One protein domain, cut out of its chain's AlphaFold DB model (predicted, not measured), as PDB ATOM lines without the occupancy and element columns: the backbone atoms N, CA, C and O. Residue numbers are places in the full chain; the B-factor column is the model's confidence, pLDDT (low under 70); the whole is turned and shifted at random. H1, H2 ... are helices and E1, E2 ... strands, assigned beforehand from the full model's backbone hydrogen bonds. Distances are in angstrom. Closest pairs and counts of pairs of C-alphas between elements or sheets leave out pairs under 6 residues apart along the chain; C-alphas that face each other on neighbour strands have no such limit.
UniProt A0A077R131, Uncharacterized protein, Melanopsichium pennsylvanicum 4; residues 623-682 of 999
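This is residues 623 to 682 of the 999 residues of an uncharacterized protein of Melanopsichium pennsylvanicum 4 (UniProt A0A077R131). With little regular structure, this is a small fold of loops round a two-stranded hairpin, E1 and E2, with the short helix H1 towards one end and residues 623 to 627 at the other. The long stretch 647 to 670 folds back beside the hairpin, tied in by short pairings. The 60 printed residues run E1, E2, H1, antiparallel in the sheet, class mixed, with 16 residues in named elements; the whole is compact, radius of gyration of the C-alphas 11.4 A, spanning 32 by 27 by 16 A.

E1, residues 632 to 637, and E2, residues 643 to 646, form an antiparallel hairpin at 134 degrees; N 634 and O 644 are 2.9 A apart, within hydrogen-bond range. Residues 652 to 653 pair antiparallel with residues 645 to 646 of E2 and with residues 660 to 661; residues 667 to 668 pair antiparallel with residues 636 to 637 of E1. H1, residues 671 to 676, and E1 are near each other, with 5 pairs of C-alphas within 10 A. The closest C-alphas of E2 and H1, Pro 643 and Leu 674, are 7.1 A apart. In H1 every O i to N i+4 pair is within hydrogen-bond range.

E1 spans 12.9 A from C-alpha 632 at (-86.598, -31.315, 2.509), E2 9.7 A, and H1 8.6 A to C-alpha 676 at (-72.509, -19.845, 2.976).

The C-alphas farthest apart, Pro 625 and Gln 672, are 32.6 A apart. The printed part has no cut; the link E2 to H1 is long, and residues 681 to 682 have pLDDT under 70.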
ATOM      1  N   THR A 623     -92.188 -38.157   0.579       88.62
ATOM      2  CA  THR A 623     -91.414 -39.414   0.612       88.62
ATOM      3  C   THR A 623     -91.221 -40.035  -0.776       88.62
ATOM      4  O   THR A 623     -92.167 -40.187  -1.556       88.62
ATOM      5  N   THR A 624     -89.990 -40.452  -1.072       89.00
ATOM      6  CA  THR A 624     -89.598 -41.195  -2.286       89.00
ATOM      7  C   THR A 624     -88.743 -42.413  -1.892       89.00
ATOM      8  O   THR A 624     -88.341 -42.505  -0.732       89.00
ATOM      9  N   PRO A 625     -88.441 -43.368  -2.796       87.00
ATOM     10  CA  PRO A 625     -87.551 -44.492  -2.476       87.00
ATOM     11  C   PRO A 625     -86.156 -44.054  -2.003       87.00
ATOM     12  O   PRO A 625     -85.570 -44.707  -1.148       87.00
ATOM     13  N   ASP A 626     -85.664 -42.928  -2.518       83.62
ATOM     14  CA  ASP A 626     -84.369 -42.332  -2.166       83.62
ATOM     15  C   ASP A 626     -84.478 -41.338  -0.988       83.62
ATOM     16  O   ASP A 626     -83.479 -40.811  -0.503       83.62
ATOM     17  N   ASN A 627     -85.698 -41.071  -0.508       90.31
ATOM     18  CA  ASN A 627     -86.006 -40.168   0.599       90.31
ATOM     19  C   ASN A 627     -87.152 -40.739   1.455       90.31
ATOM     20  O   ASN A 627     -88.258 -40.192   1.501       90.31
ATOM     21  N   GLU A 628     -86.888 -41.862   2.137       89.56
ATOM     22  CA  GLU A 628     -87.869 -42.572   2.981       89.56
ATOM     23  C   GLU A 628     -88.481 -41.683   4.086       89.56
ATOM     24  O   GLU A 628     -89.590 -41.943   4.561       89.56
ATOM     25  N   TYR A 629     -87.764 -40.626   4.482       90.94
ATOM     26  CA  TYR A 629     -88.118 -39.708   5.566       90.94
ATOM     27  C   TYR A 629     -88.707 -38.363   5.093       90.94
ATOM     28  O   TYR A 629     -89.058 -37.532   5.929       90.94
ATOM     29  N   GLY A 630     -88.872 -38.142   3.782       94.31
ATOM     30  CA  GLY A 630     -89.488 -36.921   3.238       94.31
ATOM     31  C   GLY A 630     -88.694 -35.642   3.530       94.31
ATOM     32  O   GLY A 630     -89.258 -34.549   3.529       94.31
ATOM     33  N   LEU A 631     -87.394 -35.802   3.793       94.50
ATOM     34  CA  LEU A 631     -86.452 -34.753   4.159       94.50
ATOM     35  C   LEU A 631     -86.394 -33.697   3.059       94.50
ATOM     36  O   LEU A 631     -86.021 -33.999   1.924       94.50
ATOM     37  N   HIS A 632     -86.741 -32.463   3.396       93.00
ATOM     38  CA  HIS A 632     -86.598 -31.315   2.509       93.00
ATOM     39  C   HIS A 632     -85.955 -30.156   3.265       93.00
ATOM     40  O   HIS A 632     -86.196 -29.963   4.456       93.00
ATOM     41  N   ALA A 633     -85.081 -29.414   2.585       91.31
ATOM     42  CA  ALA A 633     -84.486 -28.216   3.160       91.31
ATOM     43  C   ALA A 633     -85.558 -27.134   3.330       91.31
ATOM     44  O   ALA A 633     -86.455 -27.007   2.493       91.31
ATOM     45  N   THR A 634     -85.454 -26.370   4.410       95.50
ATOM     46  CA  THR A 634     -86.328 -25.231   4.691       95.50
ATOM     47  C   THR A 634     -85.566 -23.917   4.556       95.50
ATOM     48  O   THR A 634     -84.336 -23.891   4.539       95.50
ATOM     49  N   THR A 635     -86.309 -22.816   4.491       95.75
ATOM     50  CA  THR A 635     -85.784 -21.446   4.588       95.75
ATOM     51  C   THR A 635     -85.496 -21.016   6.034       95.75
ATOM     52  O   THR A 635     -85.122 -19.869   6.263       95.75
ATOM     53  N   ALA A 636     -85.669 -21.913   7.011       96.31
ATOM     54  CA  ALA A 636     -85.345 -21.681   8.411       96.31
ATOM     55  C   ALA A 636     -83.958 -22.260   8.731       96.31
ATOM     56  O   ALA A 636     -83.656 -23.395   8.361       96.31
ATOM     57  N   CYS A 637     -83.118 -21.491   9.413       97.38
ATOM     58  CA  CYS A 637     -81.764 -21.872   9.798       97.38
ATOM     59  C   CYS A 637     -81.715 -22.340  11.255       97.38
ATOM     60  O   CYS A 637     -82.471 -21.868  12.102       97.38
ATOM     61  N   ASP A 638     -80.822 -23.291  11.532       97.12
ATOM     62  CA  ASP A 638     -80.411 -23.619  12.896       97.12
ATOM     63  C   ASP A 638     -79.552 -22.484  13.501       97.12
ATOM     64  O   ASP A 638     -79.063 -21.632  12.753       97.12
ATOM     65  N   PRO A 639     -79.309 -22.459  14.829       93.06
ATOM     66  CA  PRO A 639     -78.517 -21.406  15.484       93.06
ATOM     67  C   PRO A 639     -77.047 -21.300  15.032       93.06
ATOM     68  O   PRO A 639     -76.312 -20.464  15.543       93.06
ATOM     69  N   TYR A 640     -76.610 -22.144  14.092       95.31
ATOM     70  CA  TYR A 640     -75.284 -22.134  13.474       95.31
ATOM     71  C   TYR A 640     -75.339 -21.687  11.999       95.31
ATOM     72  O   TYR A 640     -74.405 -21.942  11.233       95.31
ATOM     73  N   GLY A 641     -76.452 -21.071  11.585       94.75
ATOM     74  CA  GLY A 641     -76.659 -20.501  10.257       94.75
ATOM     75  C   GLY A 641     -76.766 -21.527   9.130       94.75
ATOM     76  O   GLY A 641     -76.449 -21.211   7.983       94.75
ATOM     77  N   LYS A 642     -77.178 -22.772   9.422       96.00
ATOM     78  CA  LYS A 642     -77.380 -23.807   8.391       96.00
ATOM     79  C   LYS A 642     -78.865 -24.131   8.219       96.00
ATOM     80  O   LYS A 642     -79.540 -24.377   9.217       96.00
ATOM     81  N   PRO A 643     -79.385 -24.207   6.976       96.44
ATOM     82  CA  PRO A 643     -80.803 -24.454   6.733       96.44
ATOM     83  C   PRO A 643     -81.231 -25.816   7.288       96.44
ATOM     84  O   PRO A 643     -80.685 -26.861   6.910       96.44
ATOM     85  N   ALA A 644     -82.215 -25.790   8.181       97.06
ATOM     86  CA  ALA A 644     -82.790 -26.958   8.820       97.06
ATOM     87  C   ALA A 644     -83.579 -27.804   7.812       97.06
ATOM     88  O   ALA A 644     -84.150 -27.304   6.836       97.06
ATOM     89  N   ILE A 645     -83.615 -29.110   8.060       96.94
ATOM     90  CA  ILE A 645     -84.331 -30.100   7.258       96.94
ATOM     91  C   ILE A 645     -85.643 -30.441   7.961       96.94
ATOM     92  O   ILE A 645     -85.622 -30.783   9.140       96.94
ATOM     93  N   LEU A 646     -86.765 -30.413   7.243       96.56
ATOM     94  CA  LEU A 646     -88.062 -30.861   7.746       96.56
ATOM     95  C   LEU A 646     -88.337 -32.305   7.298       96.56
ATOM     96  O   LEU A 646     -88.191 -32.621   6.113       96.56
ATOM     97  N   ASP A 647     -88.727 -33.183   8.228       96.62
ATOM     98  CA  ASP A 647     -89.176 -34.550   7.920       96.62
ATOM     99  C   ASP A 647     -90.662 -34.607   7.503       96.62
ATOM    100  O   ASP A 647     -91.396 -33.617   7.555       96.62
ATOM    101  N   PHE A 648     -91.144 -35.791   7.106       95.00
ATOM    102  CA  PHE A 648     -92.544 -35.994   6.699       95.00
ATOM    103  C   PHE A 648     -93.597 -35.715   7.795       95.00
ATOM    104  O   PHE A 648     -94.792 -35.728   7.486       95.00
ATOM    105  N   LYS A 649     -93.207 -35.539   9.066       93.81
ATOM    106  CA  LYS A 649     -94.109 -35.222  10.185       93.81
ATOM    107  C   LYS A 649     -94.174 -33.724  10.487       93.81
ATOM    108  O   LYS A 649     -95.086 -33.312  11.198       93.81
ATOM    109  N   GLY A 650     -93.201 -32.945  10.013       94.44
ATOM    110  CA  GLY A 650     -92.973 -31.572  10.462       94.44
ATOM    111  C   GLY A 650     -91.935 -31.436  11.585       94.44
ATOM    112  O   GLY A 650     -91.902 -30.395  12.239       94.44
ATOM    113  N   ASP A 651     -91.091 -32.447  11.827       95.94
ATOM    114  CA  ASP A 651     -89.959 -32.327  12.754       95.94
ATOM    115  C   ASP A 651     -88.746 -31.702  12.046       95.94
ATOM    116  O   ASP A 651     -88.293 -32.204  11.014       95.94
ATOM    117  N   TYR A 652     -88.213 -30.610  12.607       96.62
ATOM    118  CA  TYR A 652     -87.018 -29.930  12.102       96.62
ATOM    119  C   TYR A 652     -85.740 -30.581  12.645       96.62
ATOM    120  O   TYR A 652     -85.631 -30.851  13.841       96.62
ATOM    121  N   PHE A 653     -84.741 -30.766  11.784       96.56
ATOM    122  CA  PHE A 653     -83.419 -31.296  12.111       96.56
ATOM    123  C   PHE A 653     -82.319 -30.339  11.641       96.56
ATOM    124  O   PHE A 653     -82.333 -29.859  10.505       96.56
ATOM    125  N   SER A 654     -81.346 -30.082  12.510       95.44
ATOM    126  CA  SER A 654     -80.167 -29.271  12.203       95.44
ATOM    127  C   SER A 654     -79.252 -29.982  11.203       95.44
ATOM    128  O   SER A 654     -79.025 -31.190  11.295       95.44
ATOM    129  N   LYS A 655     -78.654 -29.217  10.280       90.12
ATOM    130  CA  LYS A 655     -77.593 -29.712   9.386       90.12
ATOM    131  C   LYS A 655     -76.199 -29.687  10.006       90.12
ATOM    132  O   LYS A 655     -75.297 -30.331   9.475       90.12
ATOM    133  N   SER A 656     -75.995 -28.919  11.073       87.38
ATOM    134  CA  SER A 656     -74.720 -28.847  11.790       87.38
ATOM    135  C   SER A 656     -74.583 -29.958  12.836       87.38
ATOM    136  O   SER A 656     -73.552 -30.627  12.859       87.38
ATOM    137  N   THR A 657     -75.615 -30.206  13.648       90.12
ATOM    138  CA  THR A 657     -75.579 -31.172  14.764       90.12
ATOM    139  C   THR A 657     -76.251 -32.513  14.462       90.12
ATOM    140  O   THR A 657     -76.059 -33.469  15.212       90.12
ATOM    141  N   TYR A 658     -77.070 -32.594  13.405       89.44
ATOM    142  CA  TYR A 658     -77.996 -33.706  13.123       89.44
ATOM    143  C   TYR A 658     -79.051 -33.958  14.224       89.44
ATOM    144  O   TYR A 658     -79.788 -34.943  14.158       89.44
ATOM    145  N   SER A 659     -79.173 -33.077  15.223       94.25
ATOM    146  CA  SER A 659     -80.208 -33.170  16.255       94.25
ATOM    147  C   SER A 659     -81.527 -32.558  15.785       94.25
ATOM    148  O   SER A 659     -81.554 -31.649  14.952       94.25
ATOM    149  N   ARG A 660     -82.639 -33.020  16.367       95.38
ATOM    150  CA  ARG A 660     -83.937 -32.347  16.248       95.38
ATOM    151  C   ARG A 660     -83.837 -30.954  16.884       95.38
ATOM    152  O   ARG A 660     -83.258 -30.816  17.961       95.38
ATOM    153  N   VAL A 661     -84.376 -29.938  16.219       95.69
ATOM    154  CA  VAL A 661     -84.388 -28.541  16.677       95.69
ATOM    155  C   VAL A 661     -85.829 -28.155  16.998       95.69
ATOM    156  O   VAL A 661     -86.743 -28.460  16.234       95.69
ATOM    157  N   ALA A 662     -86.047 -27.514  18.145       95.19
ATOM    158  CA  ALA A 662     -87.362 -26.989  18.493       95.19
ATOM    159  C   ALA A 662     -87.683 -25.766  17.603       95.19
ATOM    160  O   ALA A 662     -86.781 -24.959  17.382       95.19
ATOM    161  N   PRO A 663     -88.920 -25.579  17.095       93.75
ATOM    162  CA  PRO A 663     -89.214 -24.522  16.116       93.75
ATOM    163  C   PRO A 663     -88.938 -23.082  16.580       93.75
ATOM    164  O   PRO A 663     -88.794 -22.195  15.750       93.75
ATOM    165  N   ASN A 664     -88.857 -22.847  17.891       95.12
ATOM    166  CA  ASN A 664     -88.485 -21.566  18.497       95.12
ATOM    167  C   ASN A 664     -86.965 -21.295  18.501       95.12
ATOM    168  O   ASN A 664     -86.563 -20.165  18.753       95.12
ATOM    169  N   ASN A 665     -86.137 -22.304  18.214       95.06
ATOM    170  CA  ASN A 665     -84.681 -22.198  18.077       95.06
ATOM    171  C   ASN A 665     -84.270 -22.131  16.590       95.06
ATOM    172  O   ASN A 665     -83.197 -22.609  16.221       95.06
ATOM    173  N   LEU A 666     -85.151 -21.611  15.732       96.62
ATOM    174  CA  LEU A 666     -84.924 -21.426  14.302       96.62
ATOM    175  C   LEU A 666     -85.211 -19.972  13.924       96.62
ATOM    176  O   LEU A 666     -86.267 -19.438  14.266       96.62
ATOM    177  N   HIS A 667     -84.313 -19.355  13.164       97.00
ATOM    178  CA  HIS A 667     -84.541 -18.059  12.517       97.00
ATOM    179  C   HIS A 667     -84.762 -18.239  11.013       97.00
ATOM    180  O   HIS A 667     -84.470 -19.291  10.451       97.00
ATOM    181  N   ALA A 668     -85.288 -17.222  10.329       96.62
ATOM    182  CA  ALA A 668     -85.289 -17.223   8.867       96.62
ATOM    183  C   ALA A 668     -83.844 -17.061   8.371       96.62
ATOM    184  O   ALA A 668     -83.174 -16.114   8.778       96.62
ATOM    185  N   CYS A 669     -83.365 -17.964   7.509       95.62
ATOM    186  CA  CYS A 669     -82.013 -17.873   6.961       95.62
ATOM    187  C   CYS A 669     -81.833 -16.552   6.204       95.62
ATOM    188  O   CYS A 669     -82.587 -16.257   5.270       95.62
ATOM    189  N   SER A 670     -80.792 -15.797   6.538       96.69
ATOM    190  CA  SER A 670     -80.349 -14.680   5.710       96.69
ATOM    191  C   SER A 670     -79.831 -15.167   4.351       96.69
ATOM    192  O   SER A 670     -79.415 -16.317   4.174       96.69
ATOM    193  N   VAL A 671     -79.798 -14.261   3.370       93.38
ATOM    194  CA  VAL A 671     -79.212 -14.537   2.046       93.38
ATOM    195  C   VAL A 671     -77.733 -14.936   2.164       93.38
ATOM    196  O   VAL A 671     -77.256 -15.780   1.407       93.38
ATOM    197  N   GLN A 672     -77.013 -14.379   3.143       93.75
ATOM    198  CA  GLN A 672     -75.614 -14.713   3.406       93.75
ATOM    199  C   GLN A 672     -75.458 -16.130   3.977       93.75
ATOM    200  O   GLN A 672     -74.596 -16.869   3.511       93.75
ATOM    201  N   GLU A 673     -76.317 -16.556   4.905       94.12
ATOM    202  CA  GLU A 673     -76.313 -17.927   5.443       94.12
ATOM    203  C   GLU A 673     -76.671 -18.975   4.386       94.12
ATOM    204  O   GLU A 673     -76.005 -20.007   4.302       94.12
ATOM    205  N   LEU A 674     -77.655 -18.701   3.521       91.88
ATOM    206  CA  LEU A 674     -77.978 -19.581   2.392       91.88
ATOM    207  C   LEU A 674     -76.775 -19.738   1.451       91.88
ATOM    208  O   LEU A 674     -76.370 -20.867   1.164       91.88
ATOM    209  N   ASN A 675     -76.148 -18.629   1.047       91.44
ATOM    210  CA  ASN A 675     -74.950 -18.654   0.205       91.44
ATOM    211  C   ASN A 675     -73.782 -19.399   0.887       91.44
ATOM    212  O   ASN A 675     -73.160 -20.258   0.260       91.44
ATOM    213  N   ASN A 676     -73.531 -19.151   2.178       89.94
ATOM    214  CA  ASN A 676     -72.509 -19.845   2.976       89.94
ATOM    215  C   ASN A 676     -72.789 -21.355   3.110       89.94
ATOM    216  O   ASN A 676     -71.862 -22.164   3.123       89.94
ATOM    217  N   ALA A 677     -74.061 -21.754   3.164       85.19
ATOM    218  CA  ALA A 677     -74.497 -23.148   3.159       85.19
ATOM    219  C   ALA A 677     -74.488 -23.800   1.757       85.19
ATOM    220  O   ALA A 677     -74.897 -24.957   1.623       85.19
ATOM    221  N   GLY A 678     -74.033 -23.088   0.719       89.31
ATOM    222  CA  GLY A 678     -73.953 -23.570  -0.665       89.31
ATOM    223  C   GLY A 678     -75.265 -23.492  -1.454       89.31
ATOM    224  O   GLY A 678     -75.357 -24.072  -2.536       89.31
ATOM    225  N   TYR A 679     -76.280 -22.793  -0.940       84.69
ATOM    226  CA  TYR A 679     -77.554 -22.559  -1.617       84.69
ATOM    227  C   TYR A 679     -77.511 -21.238  -2.382       84.69
ATOM    228  O   TYR A 679     -77.721 -20.175  -1.804       84.69
ATOM    229  N   THR A 680     -77.296 -21.300  -3.697       77.56
ATOM    230  CA  THR A 680     -77.484 -20.123  -4.554       77.56
ATOM    231  C   THR A 680     -78.968 -19.758  -4.634       77.56
ATOM    232  O   THR A 680     -79.830 -20.624  -4.805       77.56
ATOM    233  N   THR A 681     -79.276 -18.463  -4.535       61.12
ATOM    234  CA  THR A 681     -80.649 -17.915  -4.520       61.12
ATOM    235  C   THR A 681     -81.512 -18.382  -5.696       61.12
ATOM    236  O   THR A 681     -82.702 -18.660  -5.529       61.12
ATOM    237  N   ASP A 682     -80.896 -18.551  -6.866       63.62
ATOM    238  CA  ASP A 682     -81.520 -18.992  -8.118       63.62
ATOM    239  C   ASP A 682     -82.212 -20.363  -8.002       63.62
ATOM    240  O   ASP A 682     -83.130 -20.666  -8.764       63.62
TER     241      ASP A 682